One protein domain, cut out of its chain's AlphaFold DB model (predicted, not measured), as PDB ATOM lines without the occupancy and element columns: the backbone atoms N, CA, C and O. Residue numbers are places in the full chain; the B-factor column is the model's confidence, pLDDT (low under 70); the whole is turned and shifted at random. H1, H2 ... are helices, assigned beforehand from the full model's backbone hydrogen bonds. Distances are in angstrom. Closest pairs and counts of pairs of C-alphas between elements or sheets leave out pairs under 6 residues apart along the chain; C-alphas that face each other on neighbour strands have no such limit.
ATOM      1  N   GLN A   6      33.636 -29.574  45.105       89.75
ATOM      2  CA  GLN A   6      35.044 -29.855  45.351       89.75
ATOM      3  C   GLN A   6      35.484 -29.346  46.729       89.75
ATOM      4  O   GLN A   6      36.125 -30.077  47.481       89.75
ATOM      5  N   GLU A   7      35.151 -28.094  47.058       89.00
ATOM      6  CA  GLU A   7      35.511 -27.507  48.352       89.00
ATOM      7  C   GLU A   7      34.844 -28.267  49.496       89.00
ATOM      8  O   GLU A   7      35.522 -28.669  50.437       89.00
ATOM      9  N   SER A   8      33.548 -28.560  49.380       89.12
ATOM     10  CA  SER A   8      32.828 -29.366  50.367       89.12
ATOM     11  C   SER A   8      33.448 -30.746  50.558       89.12
ATOM     12  O   SER A   8      33.689 -31.153  51.691       89.12
ATOM     13  N   PHE A   9      33.785 -31.441  49.469       90.75
ATOM     14  CA  PHE A   9      34.432 -32.751  49.526       90.75
ATOM     15  C   PHE A   9      35.766 -32.708  50.283       90.75
ATOM     16  O   PHE A   9      35.984 -33.503  51.196       90.75
ATOM     17  N   PHE A  10      36.653 -31.766  49.950       90.12
ATOM     18  CA  PHE A  10      37.947 -31.653  50.630       90.12
ATOM     19  C   PHE A  10      37.815 -31.195  52.083       90.12
ATOM     20  O   PHE A  10      38.559 -31.687  52.932       90.12
ATOM     21  N   ASN A  11      36.841 -30.335  52.382       89.62
ATOM     22  CA  ASN A  11      36.536 -29.911  53.745       89.62
ATOM     23  C   ASN A  11      36.058 -31.082  54.611       89.62
ATOM     24  O   ASN A  11      36.546 -31.227  55.729       89.62
ATOM     25  N   VAL A  12      35.175 -31.950  54.096       88.69
ATOM     26  CA  VAL A  12      34.739 -33.166  54.817       88.69
ATOM     27  C   VAL A  12      35.921 -34.100  55.084       88.69
ATOM     28  O   VAL A  12      36.047 -34.653  56.172       88.69
ATOM     29  N   LEU A  13      36.829 -34.244  54.118       87.31
ATOM     30  CA  LEU A  13      38.023 -35.075  54.278       87.31
ATOM     31  C   LEU A  13      39.122 -34.427  55.139       87.31
ATOM     32  O   LEU A  13      40.144 -35.062  55.391       87.31
ATOM     33  N   GLY A  14      38.953 -33.171  55.564       86.69
ATOM     34  CA  GLY A  14      39.969 -32.427  56.310       86.69
ATOM     35  C   GLY A  14      41.254 -32.174  55.512       86.69
ATOM     36  O   GLY A  14      42.327 -32.036  56.099       86.69
ATOM     37  N   ILE A  15      41.172 -32.141  54.179       86.94
ATOM     38  CA  ILE A  15      42.326 -31.928  53.302       86.94
ATOM     39  C   ILE A  15      42.534 -30.416  53.129       86.94
ATOM     40  O   ILE A  15      41.669 -29.749  52.560       86.94
ATOM     41  N   PRO A  16      43.679 -29.857  53.566       85.88
ATOM     42  CA  PRO A  16      43.876 -28.415  53.559       85.88
ATOM     43  C   PRO A  16      43.934 -27.843  52.140       85.88
ATOM     44  O   PRO A  16      44.473 -28.460  51.206       85.88
ATOM     45  N   GLU A  17      43.409 -26.626  51.994       86.25
ATOM     46  CA  GLU A  17      43.507 -25.848  50.762       86.25
ATOM     47  C   GLU A  17      44.971 -25.655  50.346       86.25
ATOM     48  O   GLU A  17      45.872 -25.533  51.176       86.25
ATOM     49  N   GLY A  18      45.230 -25.683  49.038       84.19
ATOM     50  CA  GLY A  18      46.581 -25.536  48.493       84.19
ATOM     51  C   GLY A  18      47.505 -26.747  48.686       84.19
ATOM     52  O   GLY A  18      48.616 -26.748  48.158       84.19
ATOM     53  N   SER A  19      47.077 -27.801  49.389       87.88
ATOM     54  CA  SER A  19      47.912 -28.988  49.586       87.88
ATOM     55  C   SER A  19      48.208 -29.719  48.275       87.88
ATOM     56  O   SER A  19      47.382 -29.782  47.361       87.88
ATOM     57  N   LYS A  20      49.402 -30.315  48.178       88.81
ATOM     58  CA  LYS A  20      49.800 -31.088  46.993       88.81
ATOM     59  C   LYS A  20      48.840 -32.256  46.733       88.81
ATOM     60  O   LYS A  20      48.403 -32.441  45.606       88.81
ATOM     61  N   ILE A  21      48.434 -32.961  47.789       88.75
ATOM     62  CA  ILE A  21      47.511 -34.098  47.688       88.75
ATOM     63  C   ILE A  21      46.161 -33.704  47.082       88.75
ATOM     64  O   ILE A  21      45.602 -34.446  46.284       88.75
ATOM     65  N   ARG A  22      45.666 -32.499  47.386       89.50
ATOM     66  CA  ARG A  22      44.445 -31.955  46.789       89.50
ATOM     67  C   ARG A  22      44.583 -31.789  45.273       89.50
ATOM     68  O   ARG A  22      43.688 -32.184  44.532       89.50
ATOM     69  N   HIS A  23      45.714 -31.254  44.813       88.94
ATOM     70  CA  HIS A  23      46.006 -31.115  43.383       88.94
ATOM     71  C   HIS A  23      46.143 -32.479  42.702       88.94
ATOM     72  O   HIS A  23      45.576 -32.694  41.634       88.94
ATOM     73  N   ASP A  24      46.844 -33.413  43.340       89.69
ATOM     74  CA  ASP A  24      47.063 -34.762  42.822       89.69
ATOM     75  C   ASP A  24      45.736 -35.537  42.684       89.69
ATOM     76  O   ASP A  24      45.474 -36.145  41.638       89.69
ATOM     77  N   ILE A  25      44.841 -35.428  43.676       90.25
ATOM     78  CA  ILE A  25      43.478 -35.980  43.629       90.25
ATOM     79  C   ILE A  25      42.685 -35.363  42.474       90.25
ATOM     80  O   ILE A  25      42.090 -36.100  41.691       90.25
ATOM     81  N   MET A  26      42.702 -34.036  42.321       90.50
ATOM     82  CA  MET A  26      41.963 -33.352  41.252       90.50
ATOM     83  C   MET A  26      42.470 -33.708  39.855       90.50
ATOM     84  O   MET A  26      41.668 -33.925  38.942       90.50
ATOM     85  N   ASN A  27      43.786 -33.816  39.687       89.31
ATOM     86  CA  ASN A  27      44.401 -34.237  38.431       89.31
ATOM     87  C   ASN A  27      44.000 -35.673  38.079       89.31
ATOM     88  O   ASN A  27      43.603 -35.947  36.947       89.31
ATOM     89  N   SER A  28      44.036 -36.573  39.064       89.25
ATOM     90  CA  SER A  28      43.667 -37.982  38.891       89.25
ATOM     91  C   SER A  28      42.172 -38.142  38.594       89.25
ATOM     92  O   SER A  28      41.799 -38.850  37.664       89.25
ATOM     93  N   ALA A  29      41.308 -37.428  39.320       90.12
ATOM     94  CA  ALA A  29      39.865 -37.412  39.088       90.12
ATOM     95  C   ALA A  29      39.524 -36.876  37.688       90.12
ATOM     96  O   ALA A  29      38.742 -37.483  36.959       90.12
ATOM     97  N   SER A  30      40.174 -35.788  37.270       88.38
ATOM     98  CA  SER A  30      40.020 -35.239  35.919       88.38
ATOM     99  C   SER A  30      40.465 -36.232  34.847       88.38
ATOM    100  O   SER A  30      39.825 -36.340  33.804       88.38
ATOM    101  N   ALA A  31      41.551 -36.970  35.086       86.38
ATOM    102  CA  ALA A  31      42.036 -37.991  34.167       86.38
ATOM    103  C   ALA A  31      41.103 -39.211  34.096       86.38
ATOM    104  O   ALA A  31      40.903 -39.739  33.007       86.38
ATOM    105  N   LEU A  32      40.490 -39.622  35.214       86.44
ATOM    106  CA  LEU A  32      39.469 -40.679  35.239       86.44
ATOM    107  C   LEU A  32      38.252 -40.303  34.386       86.44
ATOM    108  O   LEU A  32      37.797 -41.106  33.577       86.44
ATOM    109  N   ILE A  33      37.770 -39.064  34.518       87.19
ATOM    110  CA  ILE A  33      36.639 -38.554  33.731       87.19
ATOM    111  C   ILE A  33      37.009 -38.462  32.243       87.19
ATOM    112  O   ILE A  33      36.246 -38.894  31.387       87.19
ATOM    113  N   ARG A  34      38.198 -37.938  31.908       80.81
ATOM    114  CA  ARG A  34      38.652 -37.833  30.507       80.81
ATOM    115  C   ARG A  34      38.937 -39.180  29.869       80.81
ATOM    116  O   ARG A  34      38.753 -39.311  28.663       80.81
ATOM    117  N   GLY A  35      39.390 -40.155  30.659       66.56
ATOM    118  CA  GLY A  35      39.600 -41.526  30.216       66.56
ATOM    119  C   GLY A  35      38.379 -42.035  29.457       66.56
ATOM    120  O   GLY A  35      38.558 -42.537  28.351       66.56
ATOM    121  N   GLU A  36      37.171 -41.779  29.986       58.78
ATOM    122  CA  GLU A  36      35.851 -42.129  29.418       58.78
ATOM    123  C   GLU A  36      35.649 -41.668  27.959       58.78
ATOM    124  O   GLU A  36      34.918 -42.288  27.186       58.78
ATOM    125  N   SER A  37      36.355 -40.617  27.535       52.94
ATOM    126  CA  SER A  37      36.215 -39.965  26.227       52.94
ATOM    127  C   SER A  37      36.995 -40.650  25.089       52.94
ATOM    128  O   SER A  37      37.304 -40.041  24.068       52.94
ATOM    129  N   THR A  38      37.331 -41.938  25.221       49.28
ATOM    130  CA  THR A  38      37.905 -42.713  24.098       49.28
ATOM    131  C   THR A  38      36.850 -43.385  23.215       49.28
ATOM    132  O   THR A  38      37.196 -43.848  22.129       49.28
ATOM    133  N   VAL A  39      35.565 -43.389  23.609       41.09
ATOM    134  CA  VAL A  39      34.483 -44.008  22.806       41.09
ATOM    135  C   VAL A  39      33.326 -43.058  22.459       41.09
ATOM    136  O   VAL A  39      32.589 -43.335  21.519       41.09
ATOM    137  N   CYS A  40      33.204 -41.891  23.091       34.59
ATOM    138  CA  CYS A  40      32.220 -40.883  22.692       34.59
ATOM    139  C   CYS A  40      32.864 -39.502  22.694       34.59
ATOM    140  O   CYS A  40      33.199 -38.975  23.750       34.59
ATOM    141  N   SER A  41      33.019 -38.919  21.505       34.56
ATOM    142  CA  SER A  41      33.384 -37.518  21.326       34.56
ATOM    143  C   SER A  41      32.352 -36.624  22.015       34.56
ATOM    144  O   SER A  41      31.285 -36.363  21.467       34.56
ATOM    145  N   LEU A  42      32.675 -36.167  23.221       39.31
ATOM    146  CA  LEU A  42      32.066 -34.994  23.831       39.31
ATOM    147  C   LEU A  42      33.144 -33.916  23.925       39.31
ATOM    148  O   LEU A  42      34.288 -34.188  24.292       39.31
ATOM    149  N   ASP A  43      32.753 -32.731  23.470       34.06
ATOM    150  CA  ASP A  43      33.569 -31.554  23.205       34.06
ATOM    151  C   ASP A  43      34.643 -31.235  24.268       34.06
ATOM    152  O   ASP A  43      34.398 -31.364  25.470       34.06
ATOM    153  N   PRO A  44      35.797 -30.672  23.859       39.16
ATOM    154  CA  PRO A  44      36.831 -30.181  24.771       39.16
ATOM    155  C   PRO A  44      36.401 -28.944  25.586       39.16
ATOM    156  O   PRO A  44      37.196 -28.437  26.370       39.16
ATOM    157  N   THR A  45      35.169 -28.452  25.410       38.28
ATOM    158  CA  THR A  45      34.561 -27.354  26.180       38.28
ATOM    159  C   THR A  45      33.787 -27.808  27.414       38.28
ATOM    160  O   THR A  45      33.276 -26.951  28.134       38.28
ATOM    161  N   SER A  46      33.766 -29.104  27.754       40.88
ATOM    162  CA  SER A  46      33.500 -29.517  29.139       40.88
ATOM    163  C   SER A  46      34.732 -29.222  30.006       40.88
ATOM    164  O   SER A  46      35.310 -30.108  30.643       40.88
ATOM    165  N   ASP A  47      35.155 -27.955  30.013       41.28
ATOM    166  CA  ASP A  47      35.823 -27.393  31.170       41.28
ATOM    167  C   ASP A  47      34.999 -27.802  32.381       41.28
ATOM    168  O   ASP A  47      33.774 -27.903  32.306       41.28
ATOM    169  N   ILE A  48      35.692 -28.092  33.472       48.75
ATOM    170  CA  ILE A  48      35.133 -28.402  34.780       48.75
ATOM    171  C   ILE A  48      34.234 -27.216  35.163       48.75
ATOM    172  O   ILE A  48      34.669 -26.273  35.820       48.75
ATOM    173  N   ALA A  49      32.998 -27.208  34.662       50.28
ATOM    174  CA  ALA A  49      31.978 -26.259  35.031       50.28
ATOM    175  C   ALA A  49      31.891 -26.398  36.537       50.28
ATOM    176  O   ALA A  49      31.869 -27.520  37.036       50.28
ATOM    177  N   VAL A  50      31.979 -25.277  37.244       67.38
ATOM    178  CA  VAL A  50      32.039 -25.234  38.703       67.38
ATOM    179  C   VAL A  50      30.830 -25.994  39.253       67.38
ATOM    180  O   VAL A  50      29.743 -25.434  39.349       67.38
ATOM    181  N   VAL A  51      31.012 -27.288  39.532       81.44
ATOM    182  CA  VAL A  51      29.942 -28.181  39.973       81.44
ATOM    183  C   VAL A  51      29.593 -27.756  41.386       81.44
ATOM    184  O   VAL A  51      30.438 -27.789  42.289       81.44
ATOM    185  N   GLY A  52      28.361 -27.305  41.571       83.56
ATOM    186  CA  GLY A  52      27.855 -26.922  42.872       83.56
ATOM    187  C   GLY A  52      27.506 -28.155  43.695       83.56
ATOM    188  O   GLY A  52      27.088 -29.181  43.165       83.56
ATOM    189  N   LEU A  53      27.605 -28.041  45.016       82.62
ATOM    190  CA  LEU A  53      27.083 -29.056  45.931       82.62
ATOM    191  C   LEU A  53      25.582 -29.309  45.691       82.62
ATOM    192  O   LEU A  53      25.131 -30.447  45.731       82.62
ATOM    193  N   ILE A  54      24.836 -28.250  45.358       83.88
ATOM    194  CA  ILE A  54      23.409 -28.307  45.016       83.88
ATOM    195  C   ILE A  54      23.114 -29.177  43.788       83.88
ATOM    196  O   ILE A  54      22.016 -29.713  43.673       83.88
ATOM    197  N   ASP A  55      24.080 -29.357  42.882       85.56
ATOM    198  CA  ASP A  55      23.868 -30.152  41.674       85.56
ATOM    199  C   ASP A  55      23.698 -31.645  42.005       85.56
ATOM    200  O   ASP A  55      22.982 -32.337  41.288       85.56
ATOM    201  N   LEU A  56      24.234 -32.120  43.143       81.69
ATOM    202  CA  LEU A  56      23.966 -33.471  43.665       81.69
ATOM    203  C   LEU A  56      22.503 -33.698  44.041       81.69
ATOM    204  O   LEU A  56      22.104 -34.845  44.189       81.69
ATOM    205  N   PHE A  57      21.721 -32.637  44.207       81.12
ATOM    206  CA  PHE A  57      20.308 -32.709  44.573       81.12
ATOM    207  C   PHE A  57      19.415 -32.098  43.494       81.12
ATOM    208  O   PHE A  57      18.217 -31.911  43.694       81.12
ATOM    209  N   SER A  58      19.993 -31.776  42.332       78.88
ATOM    210  CA  SER A  58      19.243 -31.168  41.249       78.88
ATOM    211  C   SER A  58      18.214 -32.157  40.692       78.88
ATOM    212  O   SER A  58      18.568 -33.294  40.376       78.88
ATOM    213  N   PRO A  59      16.959 -31.729  40.466       73.06
ATOM    214  CA  PRO A  59      15.981 -32.540  39.744       73.06
ATOM    215  C   PRO A  59      16.327 -32.681  38.250       73.06
ATOM    216  O   PRO A  59      15.714 -33.476  37.539       73.06
ATOM    217  N   LEU A  60      17.296 -31.904  37.749       76.50
ATOM    218  CA  LEU A  60      17.779 -31.978  36.375       76.50
ATOM    219  C   LEU A  60      18.806 -33.109  36.244       76.50
ATOM    220  O   LEU A  60      19.917 -32.989  36.764       76.50
ATOM    221  N   SER A  61      18.450 -34.163  35.498       76.44
ATOM    222  CA  SER A  61      19.295 -35.359  35.314       76.44
ATOM    223  C   SER A  61      20.717 -35.008  34.886       76.44
ATOM    224  O   SER A  61      21.658 -35.513  35.478       76.44
ATOM    225  N   ASP A  62      20.891 -34.084  33.937       82.31
ATOM    226  CA  ASP A  62      22.221 -33.754  33.413       82.31
ATOM    227  C   ASP A  62      23.145 -33.156  34.485       82.31
ATOM    228  O   ASP A  62      24.320 -33.511  34.567       82.31
ATOM    229  N   ARG A  63      22.623 -32.266  35.341       82.50
ATOM    230  CA  ARG A  63      23.411 -31.647  36.422       82.50
ATOM    231  C   ARG A  63      23.736 -32.655  37.513       82.50
ATOM    232  O   ARG A  63      24.874 -32.715  37.974       82.50
ATOM    233  N   TYR A  64      22.747 -33.471  37.861       84.56
ATOM    234  CA  TYR A  64      22.901 -34.559  38.810       84.56
ATOM    235  C   TYR A  64      23.953 -35.570  38.342       84.56
ATOM    236  O   TYR A  64      24.898 -35.860  39.069       84.56
ATOM    237  N   ASP A  65      23.867 -36.045  37.101       86.06
ATOM    238  CA  ASP A  65      24.778 -37.047  36.549       86.06
ATOM    239  C   ASP A  65      26.218 -36.517  36.446       86.06
ATOM    240  O   ASP A  65      27.173 -37.241  36.745       86.06
ATOM    241  N   VAL A  66      26.398 -35.236  36.095       88.06
ATOM    242  CA  VAL A  66      27.713 -34.574  36.142       88.06
ATOM    243  C   VAL A  66      28.238 -34.520  37.578       88.06
ATOM    244  O   VAL A  66      29.380 -34.917  37.820       88.06
ATOM    245  N   ALA A  67      27.423 -34.108  38.549       88.62
ATOM    246  CA  ALA A  67      27.843 -34.025  39.946       88.62
ATOM    247  C   ALA A  67      28.210 -35.394  40.542       88.62
ATOM    248  O   ALA A  67      29.249 -35.525  41.196       88.62
ATOM    249  N   ILE A  68      27.428 -36.434  40.243       90.75
ATOM    250  CA  ILE A  68      27.709 -37.824  40.624       90.75
ATOM    251  C   ILE A  68      29.025 -38.301  40.020       90.75
ATOM    252  O   ILE A  68      29.851 -38.879  40.728       90.75
ATOM    253  N   ARG A  69      29.248 -38.044  38.727       90.62
ATOM    254  CA  ARG A  69      30.482 -38.439  38.040       90.62
ATOM    255  C   ARG A  69      31.702 -37.753  38.653       90.62
ATOM    256  O   ARG A  69      32.696 -38.423  38.931       90.62
ATOM    257  N   HIS A  70      31.614 -36.453  38.930       90.94
ATOM    258  CA  HIS A  70      32.683 -35.703  39.588       90.94
ATOM    259  C   HIS A  70      32.964 -36.215  41.006       90.94
ATOM    260  O   HIS A  70      34.121 -36.475  41.344       90.94
ATOM    261  N   LEU A  71      31.926 -36.419  41.822       92.50
ATOM    262  CA  LEU A  71      32.079 -36.932  43.182       92.50
ATOM    263  C   LEU A  71      32.668 -38.349  43.190       92.50
ATOM    264  O   LEU A  71      33.588 -38.620  43.958       92.50
ATOM    265  N   ALA A  72      32.205 -39.237  42.305       92.44
ATOM    266  CA  ALA A  72      32.733 -40.593  42.176       92.44
ATOM    267  C   ALA A  72      34.206 -40.603  41.734       92.44
ATOM    268  O   ALA A  72      35.004 -41.374  42.271       92.44
ATOM    269  N   ALA A  73      34.596 -39.736  40.796       91.62
ATOM    270  CA  ALA A  73      35.982 -39.621  40.347       91.62
ATOM    271  C   ALA A  73      36.907 -39.108  41.462       91.62
ATOM    272  O   ALA A  73      37.970 -39.690  41.689       91.62
ATOM    273  N   MET A  74      36.491 -38.067  42.194       92.75
ATOM    274  CA  MET A  74      37.234 -37.552  43.350       92.75
ATOM    275  C   MET A  74      37.336 -38.602  44.456       92.75
ATOM    276  O   MET A  74      38.432 -38.873  44.936       92.75
ATOM    277  N   TRP A  75      36.227 -39.259  44.805       92.38
ATOM    278  CA  TRP A  75      36.204 -40.354  45.775       92.38
ATOM    279  C   TRP A  75      37.176 -41.477  45.399       92.38
ATOM    280  O   TRP A  75      37.969 -41.931  46.224       92.38
ATOM    281  N   THR A  76      37.162 -41.888  44.131       90.62
ATOM    282  CA  THR A  76      38.076 -42.907  43.608       90.62
ATOM    283  C   THR A  76      39.525 -42.461  43.757       90.62
ATOM    284  O   THR A  76      40.315 -43.173  44.367       90.62
ATOM    285  N   ALA A  77      39.872 -41.267  43.273       90.31
ATOM    286  CA  ALA A  77      41.228 -40.737  43.371       90.31
ATOM    287  C   ALA A  77      41.714 -40.648  44.830       90.31
ATOM    288  O   ALA A  77      42.813 -41.105  45.145       90.31
ATOM    289  N   THR A  78      40.882 -40.144  45.742       90.44
ATOM    290  CA  THR A  78      41.198 -40.015  47.173       90.44
ATOM    291  C   THR A  78      41.568 -41.350  47.820       90.44
ATOM    292  O   THR A  78      42.496 -41.400  48.634       90.44
ATOM    293  N   LYS A  79      40.889 -42.446  47.455       88.69
ATOM    294  CA  LYS A  79      41.219 -43.784  47.971       88.69
ATOM    295  C   LYS A  79      42.621 -44.228  47.571       88.69
ATOM    296  O   LYS A  79      43.333 -44.788  48.398       88.69
ATOM    297  N   PHE A  80      43.029 -43.949  46.336       86.25
ATOM    298  CA  PHE A  80      44.335 -44.361  45.824       86.25
ATOM    299  C   PHE A  80      45.483 -43.466  46.306       86.25
ATOM    300  O   PHE A  80      46.583 -43.960  46.528       86.25
ATOM    301  N   TRP A  81      45.227 -42.181  46.556       86.75
ATOM    302  CA  TRP A  81      46.206 -41.274  47.170       86.75
ATOM    303  C   TRP A  81      46.353 -41.453  48.689       86.75
ATOM    304  O   TRP A  81      47.112 -40.725  49.324       86.75
ATOM    305  N   GLY A  82      45.623 -42.394  49.296       78.06
ATOM    306  CA  GLY A  82      45.685 -42.651  50.736       78.06
ATOM    307  C   GLY A  82      45.088 -41.534  51.598       78.06
ATOM    308  O   GLY A  82      45.186 -41.577  52.819       78.06
ATOM    309  N   ALA A  83      44.418 -40.551  50.997       69.06
ATOM    310  CA  ALA A  83      43.769 -39.472  51.736       69.06
ATOM    311  C   ALA A  83      42.462 -39.923  52.420       69.06
ATOM    312  O   ALA A  83      41.985 -39.280  53.346       69.06
ATOM    313  N   SER A  84      41.912 -41.071  52.009       60.72
ATOM    314  CA  SER A  84      40.761 -41.724  52.651       60.72
ATOM    315  C   SER A  84      41.149 -42.584  53.869       60.72
ATOM    316  O   SER A  84      40.292 -43.283  54.410       60.72
ATOM    317  N   MET A  85      42.423 -42.601  54.293       54.56
ATOM    318  CA  MET A  85      42.937 -43.587  55.261       54.56
ATOM    319  C   MET A  85      42.379 -43.471  56.688       54.56
ATOM    320  O   MET A  85      42.593 -44.375  57.494       54.56
ATOM    321  N   HIS A  86      41.603 -42.435  57.002       55.38
ATOM    322  CA  HIS A  86      40.935 -42.303  58.292       55.38
ATOM    323  C   HIS A  86      39.416 -42.457  58.144       55.38
ATOM    324  O   HIS A  86      38.725 -41.484  57.898       55.38
ATOM    325  N   HIS A  87      38.908 -43.686  58.303       56.44
ATOM    326  CA  HIS A  87      37.536 -44.050  58.724       56.44
ATOM    327  C   HIS A  87      36.302 -43.421  58.037       56.44
ATOM    328  O   HIS A  87      35.184 -43.685  58.477       56.44
ATOM    329  N   ILE A  88      36.444 -42.653  56.958       74.62
ATOM    330  CA  ILE A  88      35.302 -42.078  56.243       74.62
ATOM    331  C   ILE A  88      34.823 -43.101  55.212       74.62
ATOM    332  O   ILE A  88      35.534 -43.458  54.277       74.62
ATOM    333  N   SER A  89      33.610 -43.609  55.410       85.75
ATOM    334  CA  SER A  89      32.881 -44.395  54.413       85.75
ATOM    335  C   SER A  89      32.234 -43.475  53.371       85.75
ATOM    336  O   SER A  89      31.980 -42.303  53.647       85.75
ATOM    337  N   LEU A  90      31.893 -44.001  52.190       87.19
ATOM    338  CA  LEU A  90      31.141 -43.231  51.189       87.19
ATOM    339  C   LEU A  90      29.792 -42.746  51.748       87.19
ATOM    340  O   LEU A  90      29.377 -41.626  51.479       87.19
ATOM    341  N   THR A  91      29.142 -43.565  52.577       88.19
ATOM    342  CA  THR A  91      27.887 -43.210  53.249       88.19
ATOM    343  C   THR A  91      28.061 -42.044  54.219       88.19
ATOM    344  O   THR A  91      27.249 -41.126  54.203       88.19
ATOM    345  N   SER A  92      29.119 -42.049  55.039       88.19
ATOM    346  CA  SER A  92      29.395 -40.936  55.960       88.19
ATOM    347  C   SER A  92      29.793 -39.668  55.209       88.19
ATOM    348  O   SER A  92      29.295 -38.605  55.541       88.19
ATOM    349  N   LEU A  93      30.584 -39.785  54.133       89.25
ATOM    350  CA  LEU A  93      30.894 -38.654  53.254       89.25
ATOM    351  C   LEU A  93      29.616 -38.023  52.685       89.25
ATOM    352  O   LEU A  93      29.460 -36.809  52.722       89.25
ATOM    353  N   VAL A  94      28.697 -38.839  52.161       88.81
ATOM    354  CA  VAL A  94      27.420 -38.353  51.621       88.81
ATOM    355  C   VAL A  94      26.574 -37.696  52.711       88.81
ATOM    356  O   VAL A  94      26.017 -36.630  52.470       88.81
ATOM    357  N   ALA A  95      26.508 -38.284  53.908       87.69
ATOM    358  CA  ALA A  95      25.793 -37.692  55.036       87.69
ATOM    359  C   ALA A  95      26.365 -36.314  55.416       87.69
ATOM    360  O   ALA A  95      25.607 -35.359  55.562       87.69
ATOM    361  N   ASP A  96      27.690 -36.181  55.491       88.31
ATOM    362  CA  ASP A  96      28.350 -34.914  55.819       88.31
ATOM    363  C   ASP A  96      28.150 -33.853  54.722       88.31
ATOM    364  O   ASP A  96      27.974 -32.670  55.020       88.31
ATOM    365  N   LEU A  97      28.121 -34.259  53.448       88.25
ATOM    366  CA  LEU A  97      27.805 -33.371  52.326       88.25
ATOM    367  C   LEU A  97      26.349 -32.880  52.365       88.25
ATOM    368  O   LEU A  97      26.106 -31.704  52.094       88.25
ATOM    369  N   ILE A  98      25.395 -33.743  52.734       86.06
ATOM    370  CA  ILE A  98      23.991 -33.355  52.951       86.06
ATOM    371  C   ILE A  98      23.904 -32.339  54.098       86.06
ATOM    372  O   ILE A  98      23.313 -31.276  53.926       86.06
ATOM    373  N   LEU A  99      24.576 -32.597  55.225       83.31
ATOM    374  CA  LEU A  99      24.597 -31.678  56.369       83.31
ATOM    375  C   LEU A  99      25.206 -30.310  56.022       83.31
ATOM    376  O   LEU A  99      24.693 -29.274  56.448       83.31
ATOM    377  N   GLN A 100      26.285 -30.269  55.232       82.50
ATOM    378  CA  GLN A 100      26.859 -29.004  54.745       82.50
ATOM    379  C   GLN A 100      25.910 -28.244  53.813       82.50
ATOM    380  O   GLN A 100      25.926 -27.013  53.787       82.50
ATOM    381  N   MET A 101      25.094 -28.965  53.044       79.31
ATOM    382  CA  MET A 101      24.089 -28.365  52.178       79.31
ATOM    383  C   MET A 101      22.948 -27.755  53.003       79.31
ATOM    384  O   MET A 101      22.631 -26.586  52.813       79.31
ATOM    385  N   GLU A 102      22.390 -28.500  53.960       75.25
ATOM    386  CA  GLU A 102      21.286 -28.055  54.830       75.25
ATOM    387  C   GLU A 102      21.664 -26.868  55.726       75.25
ATOM    388  O   GLU A 102      20.843 -26.003  56.013       75.25
ATOM    389  N   THR A 103      22.925 -26.801  56.156       71.50
ATOM    390  CA  THR A 103      23.449 -25.678  56.947       71.50
ATOM    391  C   THR A 103      23.800 -24.452  56.095       71.50
ATOM    392  O   THR A 103      24.136 -23.396  56.640       71.50
ATOM    393  N   SER A 104      23.716 -24.553  54.762       66.19
ATOM    394  CA  SER A 104      23.975 -23.436  53.859       66.19
ATOM    395  C   SER A 104      22.798 -22.450  53.863       66.19
ATOM    396  O   SER A 104      21.670 -22.846  53.578       66.19
ATOM    397  N   PRO A 105      23.034 -21.138  54.055       59.41
ATOM    398  CA  PRO A 105      21.976 -20.123  54.135       59.41
ATOM    399  C   PRO A 105      21.228 -19.874  52.808       59.41
ATOM    400  O   PRO A 105      20.441 -18.939  52.725       59.41
ATOM    401  N   ASN A 106      21.514 -20.651  51.756       56.12
ATOM    402  CA  ASN A 106      20.870 -20.541  50.443       56.12
ATOM    403  C   ASN A 106      19.820 -21.638  50.192       56.12
ATOM    404  O   ASN A 106      19.277 -21.686  49.090       56.12
ATOM    405  N   VAL A 107      19.574 -22.539  51.148       55.25
ATOM    406  CA  VAL A 107      18.490 -23.522  51.038       55.25
ATOM    407  C   VAL A 107      17.239 -22.880  51.623       55.25
ATOM    408  O   VAL A 107      17.142 -22.704  52.834       55.25
ATOM    409  N   ASP A 108      16.321 -22.459  50.749       47.47
ATOM    410  CA  ASP A 108      14.998 -21.988  51.161       47.47
ATOM    411  C   ASP A 108      14.332 -23.056  52.047       47.47
ATOM    412  O   ASP A 108      14.363 -24.246  51.726       47.47
ATOM    413  N   GLU A 109      13.712 -22.619  53.149       45.91
ATOM    414  CA  GLU A 109      13.114 -23.416  54.242       45.91
ATOM    415  C   GLU A 109      11.977 -24.392  53.824       45.91
ATOM    416  O   GLU A 109      11.206 -24.852  54.667       45.91
ATOM    417  N   GLY A 110      11.827 -24.725  52.539       44.59
ATOM    418  CA  GLY A 110      10.695 -25.482  51.997       44.59
ATOM    419  C   GLY A 110      11.024 -26.723  51.163       44.59
ATOM    420  O   GLY A 110      10.138 -27.562  50.996       44.59
ATOM    421  N   GLU A 111      12.247 -26.896  50.657       49.03
ATOM    422  CA  GLU A 111      12.617 -28.114  49.925       49.03
ATOM    423  C   GLU A 111      13.318 -29.080  50.874       49.03
ATOM    424  O   GLU A 111      14.533 -29.061  51.044       49.03
ATOM    425  N   SER A 112      12.535 -29.954  51.511       49.00
ATOM    426  CA  SER A 112      13.101 -31.137  52.149       49.00
ATOM    427  C   SER A 112      13.892 -31.899  51.086       49.00
ATOM    428  O   SER A 112      13.286 -32.484  50.181       49.00
ATOM    429  N   ILE A 113      15.222 -31.893  51.193       56.12
ATOM    430  CA  ILE A 113      16.145 -32.710  50.397       56.12
ATOM    431  C   ILE A 113      15.953 -34.168  50.846       56.12
ATOM    432  O   ILE A 113      16.806 -34.804  51.448       56.12
ATOM    433  N   SER A 114      14.765 -34.711  50.600       51.78
ATOM    434  CA  SER A 114      14.426 -36.112  50.813       51.78
ATOM    435  C   SER A 114      14.828 -36.896  49.567       51.78
ATOM    436  O   SER A 114      14.025 -37.624  48.983       51.78
ATOM    437  N   GLN A 115      16.066 -36.713  49.115       60.34
ATOM    438  CA  GLN A 115      16.654 -37.656  48.181       60.34
ATOM    439  C   GLN A 115      17.184 -38.817  49.018       60.34
ATOM    440  O   GLN A 115      17.871 -38.599  50.016       60.34
ATOM    441  N   ASP A 116      16.813 -40.045  48.653       74.12
ATOM    442  CA  ASP A 116      17.250 -41.237  49.372       74.12
ATOM    443  C   ASP A 116      18.784 -41.287  49.337       74.12
ATOM    444  O   ASP A 116      19.399 -41.556  48.301       74.12
ATOM    445  N   SER A 117      19.421 -40.980  50.470       80.31
ATOM    446  CA  SER A 117      20.878 -40.985  50.604       80.31
ATOM    447  C   SER A 117      21.458 -42.348  50.218       80.31
ATOM    448  O   SER A 117      22.576 -42.428  49.705       80.31
ATOM    449  N   MET A 118      20.672 -43.419  50.362       83.88
ATOM    450  CA  MET A 118      21.030 -44.755  49.914       83.88
ATOM    451  C   MET A 118      21.017 -44.887  48.385       83.88
ATOM    452  O   MET A 118      21.900 -45.547  47.830       83.88
ATOM    453  N   GLU A 119      20.075 -44.249  47.683       86.50
ATOM    454  CA  GLU A 119      20.084 -44.189  46.215       86.50
ATOM    455  C   GLU A 119      21.322 -43.437  45.717       86.50
ATOM    456  O   GLU A 119      22.025 -43.937  44.834       86.50
ATOM    457  N   LEU A 120      21.627 -42.285  46.323       87.88
ATOM    458  CA  LEU A 120      22.807 -41.481  46.003       87.88
ATOM    459  C   LEU A 120      24.098 -42.299  46.166       87.88
ATOM    460  O   LEU A 120      24.903 -42.395  45.238       87.88
ATOM    461  N   VAL A 121      24.262 -42.976  47.305       89.56
ATOM    462  CA  VAL A 121      25.401 -43.872  47.559       89.56
ATOM    463  C   VAL A 121      25.465 -45.008  46.530       89.56
ATOM    464  O   VAL A 121      26.536 -45.300  45.997       89.56
ATOM    465  N   ASN A 122      24.335 -45.635  46.193       90.31
ATOM    466  CA  ASN A 122      24.287 -46.716  45.206       90.31
ATOM    467  C   ASN A 122      24.695 -46.229  43.803       90.31
ATOM    468  O   ASN A 122      25.463 -46.895  43.103       90.31
ATOM    469  N   ARG A 123      24.235 -45.043  43.391       90.19
ATOM    470  CA  ARG A 123      24.644 -44.427  42.120       90.19
ATOM    471  C   ARG A 123      26.124 -44.064  42.107       90.19
ATOM    472  O   ARG A 123      26.782 -44.311  41.097       90.19
ATOM    473  N   LEU A 124      26.669 -43.565  43.215       91.94
ATOM    474  CA  LEU A 124      28.101 -43.287  43.342       91.94
ATOM    475  C   LEU A 124      28.939 -44.562  43.209       91.94
ATOM    476  O   LEU A 124      29.885 -44.572  42.426       91.94
ATOM    477  N   TYR A 125      28.554 -45.663  43.864       91.12
ATOM    478  CA  TYR A 125      29.241 -46.951  43.705       91.12
ATOM    479  C   TYR A 125      29.196 -47.477  42.267       91.12
ATOM    480  O   TYR A 125      30.204 -47.952  41.740       91.12
ATOM    481  N   LYS A 126      28.037 -47.392  41.603       92.94
ATOM    482  CA  LYS A 126      27.915 -47.795  40.194       92.94
ATOM    483  C   LYS A 126      28.808 -46.947  39.292       92.94
ATOM    484  O   LYS A 126      29.495 -47.495  38.435       92.94
ATOM    485  N   THR A 127      28.816 -45.636  39.507       92.69
ATOM    486  CA  THR A 127      29.594 -44.688  38.703       92.69
ATOM    487  C   THR A 127      31.090 -44.877  38.916       92.69
ATOM    488  O   THR A 127      31.839 -44.941  37.947       92.69
ATOM    489  N   GLU A 128      31.521 -45.082  40.160       91.75
ATOM    490  CA  GLU A 128      32.891 -45.481  40.486       91.75
ATOM    491  C   GLU A 128      33.309 -46.718  39.673       91.75
ATOM    492  O   GLU A 128      34.350 -46.717  39.014       91.75
ATOM    493  N   MET A 129      32.489 -47.773  39.687       91.69
ATOM    494  CA  MET A 129      32.799 -49.007  38.965       91.69
ATOM    495  C   MET A 129      32.891 -48.802  37.450       91.69
ATOM    496  O   MET A 129      33.696 -49.470  36.798       91.69
ATOM    497  N   ILE A 130      32.078 -47.906  36.887       90.31
ATOM    498  CA  ILE A 130      32.134 -47.538  35.467       90.31
ATOM    499  C   ILE A 130      33.456 -46.825  35.162       90.31
ATOM    500  O   ILE A 130      34.167 -47.259  34.256       90.31
ATOM    501  N   LEU A 131      33.823 -45.810  35.952       88.06
ATOM    502  CA  LEU A 131      35.074 -45.060  35.794       88.06
ATOM    503  C   LEU A 131      36.302 -45.977  35.890       88.06
ATOM    504  O   LEU A 131      37.188 -45.934  35.039       88.06
ATOM    505  N   LEU A 132      36.334 -46.866  36.887       87.62
ATOM    506  CA  LEU A 132      37.434 -47.815  37.056       87.62
ATOM    507  C   LEU A 132      37.524 -48.799  35.892       87.62
ATOM    508  O   LEU A 132      38.610 -48.994  35.355       87.62
ATOM    509  N   ARG A 133      36.406 -49.402  35.465       87.12
ATOM    510  CA  ARG A 133      36.400 -50.315  34.308       87.12
ATOM    511  C   ARG A 133      36.904 -49.629  33.051       87.12
ATOM    512  O   ARG A 133      37.658 -50.236  32.294       87.12
ATOM    513  N   HIS A 134      36.503 -48.380  32.856       84.06
ATOM    514  CA  HIS A 134      36.917 -47.590  31.715       84.06
ATOM    515  C   HIS A 134      38.445 -47.405  31.679       84.06
ATOM    516  O   HIS A 134      39.083 -47.577  30.644       84.06
ATOM    517  N   CYS A 135      39.056 -47.106  32.822       81.94
ATOM    518  CA  CYS A 135      40.503 -46.935  32.939       81.94
ATOM    519  C   CYS A 135      41.268 -48.250  33.184       81.94
ATOM    520  O   CYS A 135      42.417 -48.220  33.622       81.94
ATOM    521  N   GLY A 136      40.656 -49.414  32.935       83.00
ATOM    522  CA  GLY A 136      41.306 -50.715  33.130       83.00
ATOM    523  C   GLY A 136      41.695 -51.002  34.585       83.00
ATOM    524  O   GLY A 136      42.673 -51.698  34.831       83.00
TER     525      GLY A 136
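What this domain is: This is residues 6 to 136 of the 144 residues of an uncharacterized protein of Trypanosoma theileri (UniProt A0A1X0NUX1). H4 runs through the middle, crossed by H2 and H6, with short H3 packed on its residues 63 to 68; H5 packs on H1 and H6. The 131 printed residues include six named helices, H1 to H6, and no named strand: all helix. The whole is compact, radius of gyration of the C-alphas 14.7 A, spanning 43 by 32 by 26 A.

How they stand to each other: H1, residues 6 to 12, touches H5, residues 90 to 102; closest C-alphas, Val 12 and Asp 96, 6.7 A. H2, residues 20 to 38, touches H4, residues 61 to 80, with residues 25 to 33 alone, at a steep tilt of 55 degrees; closest C-alphas, Ala 29 and Ala 73, 4.6 A. H3, residues 53 to 57, has 0 of 1 O i to N i+4 pairs within hydrogen-bond range, but 2 of 2 O i to N i+3.

Where its parts are: H1 begins at C-alpha 6 (35.044, -29.855, 45.351); H6, residues 117 to 134, ends at C-alpha 134 (36.917, -47.590, 31.715). H4 is 28.6 A long.

The domain as a whole: The printed part has no cut. Links H2 to H3 and H5 to H6 are long. Residues 35 to 50, 83 to 87 and 104 to 115 have pLDDT under 70.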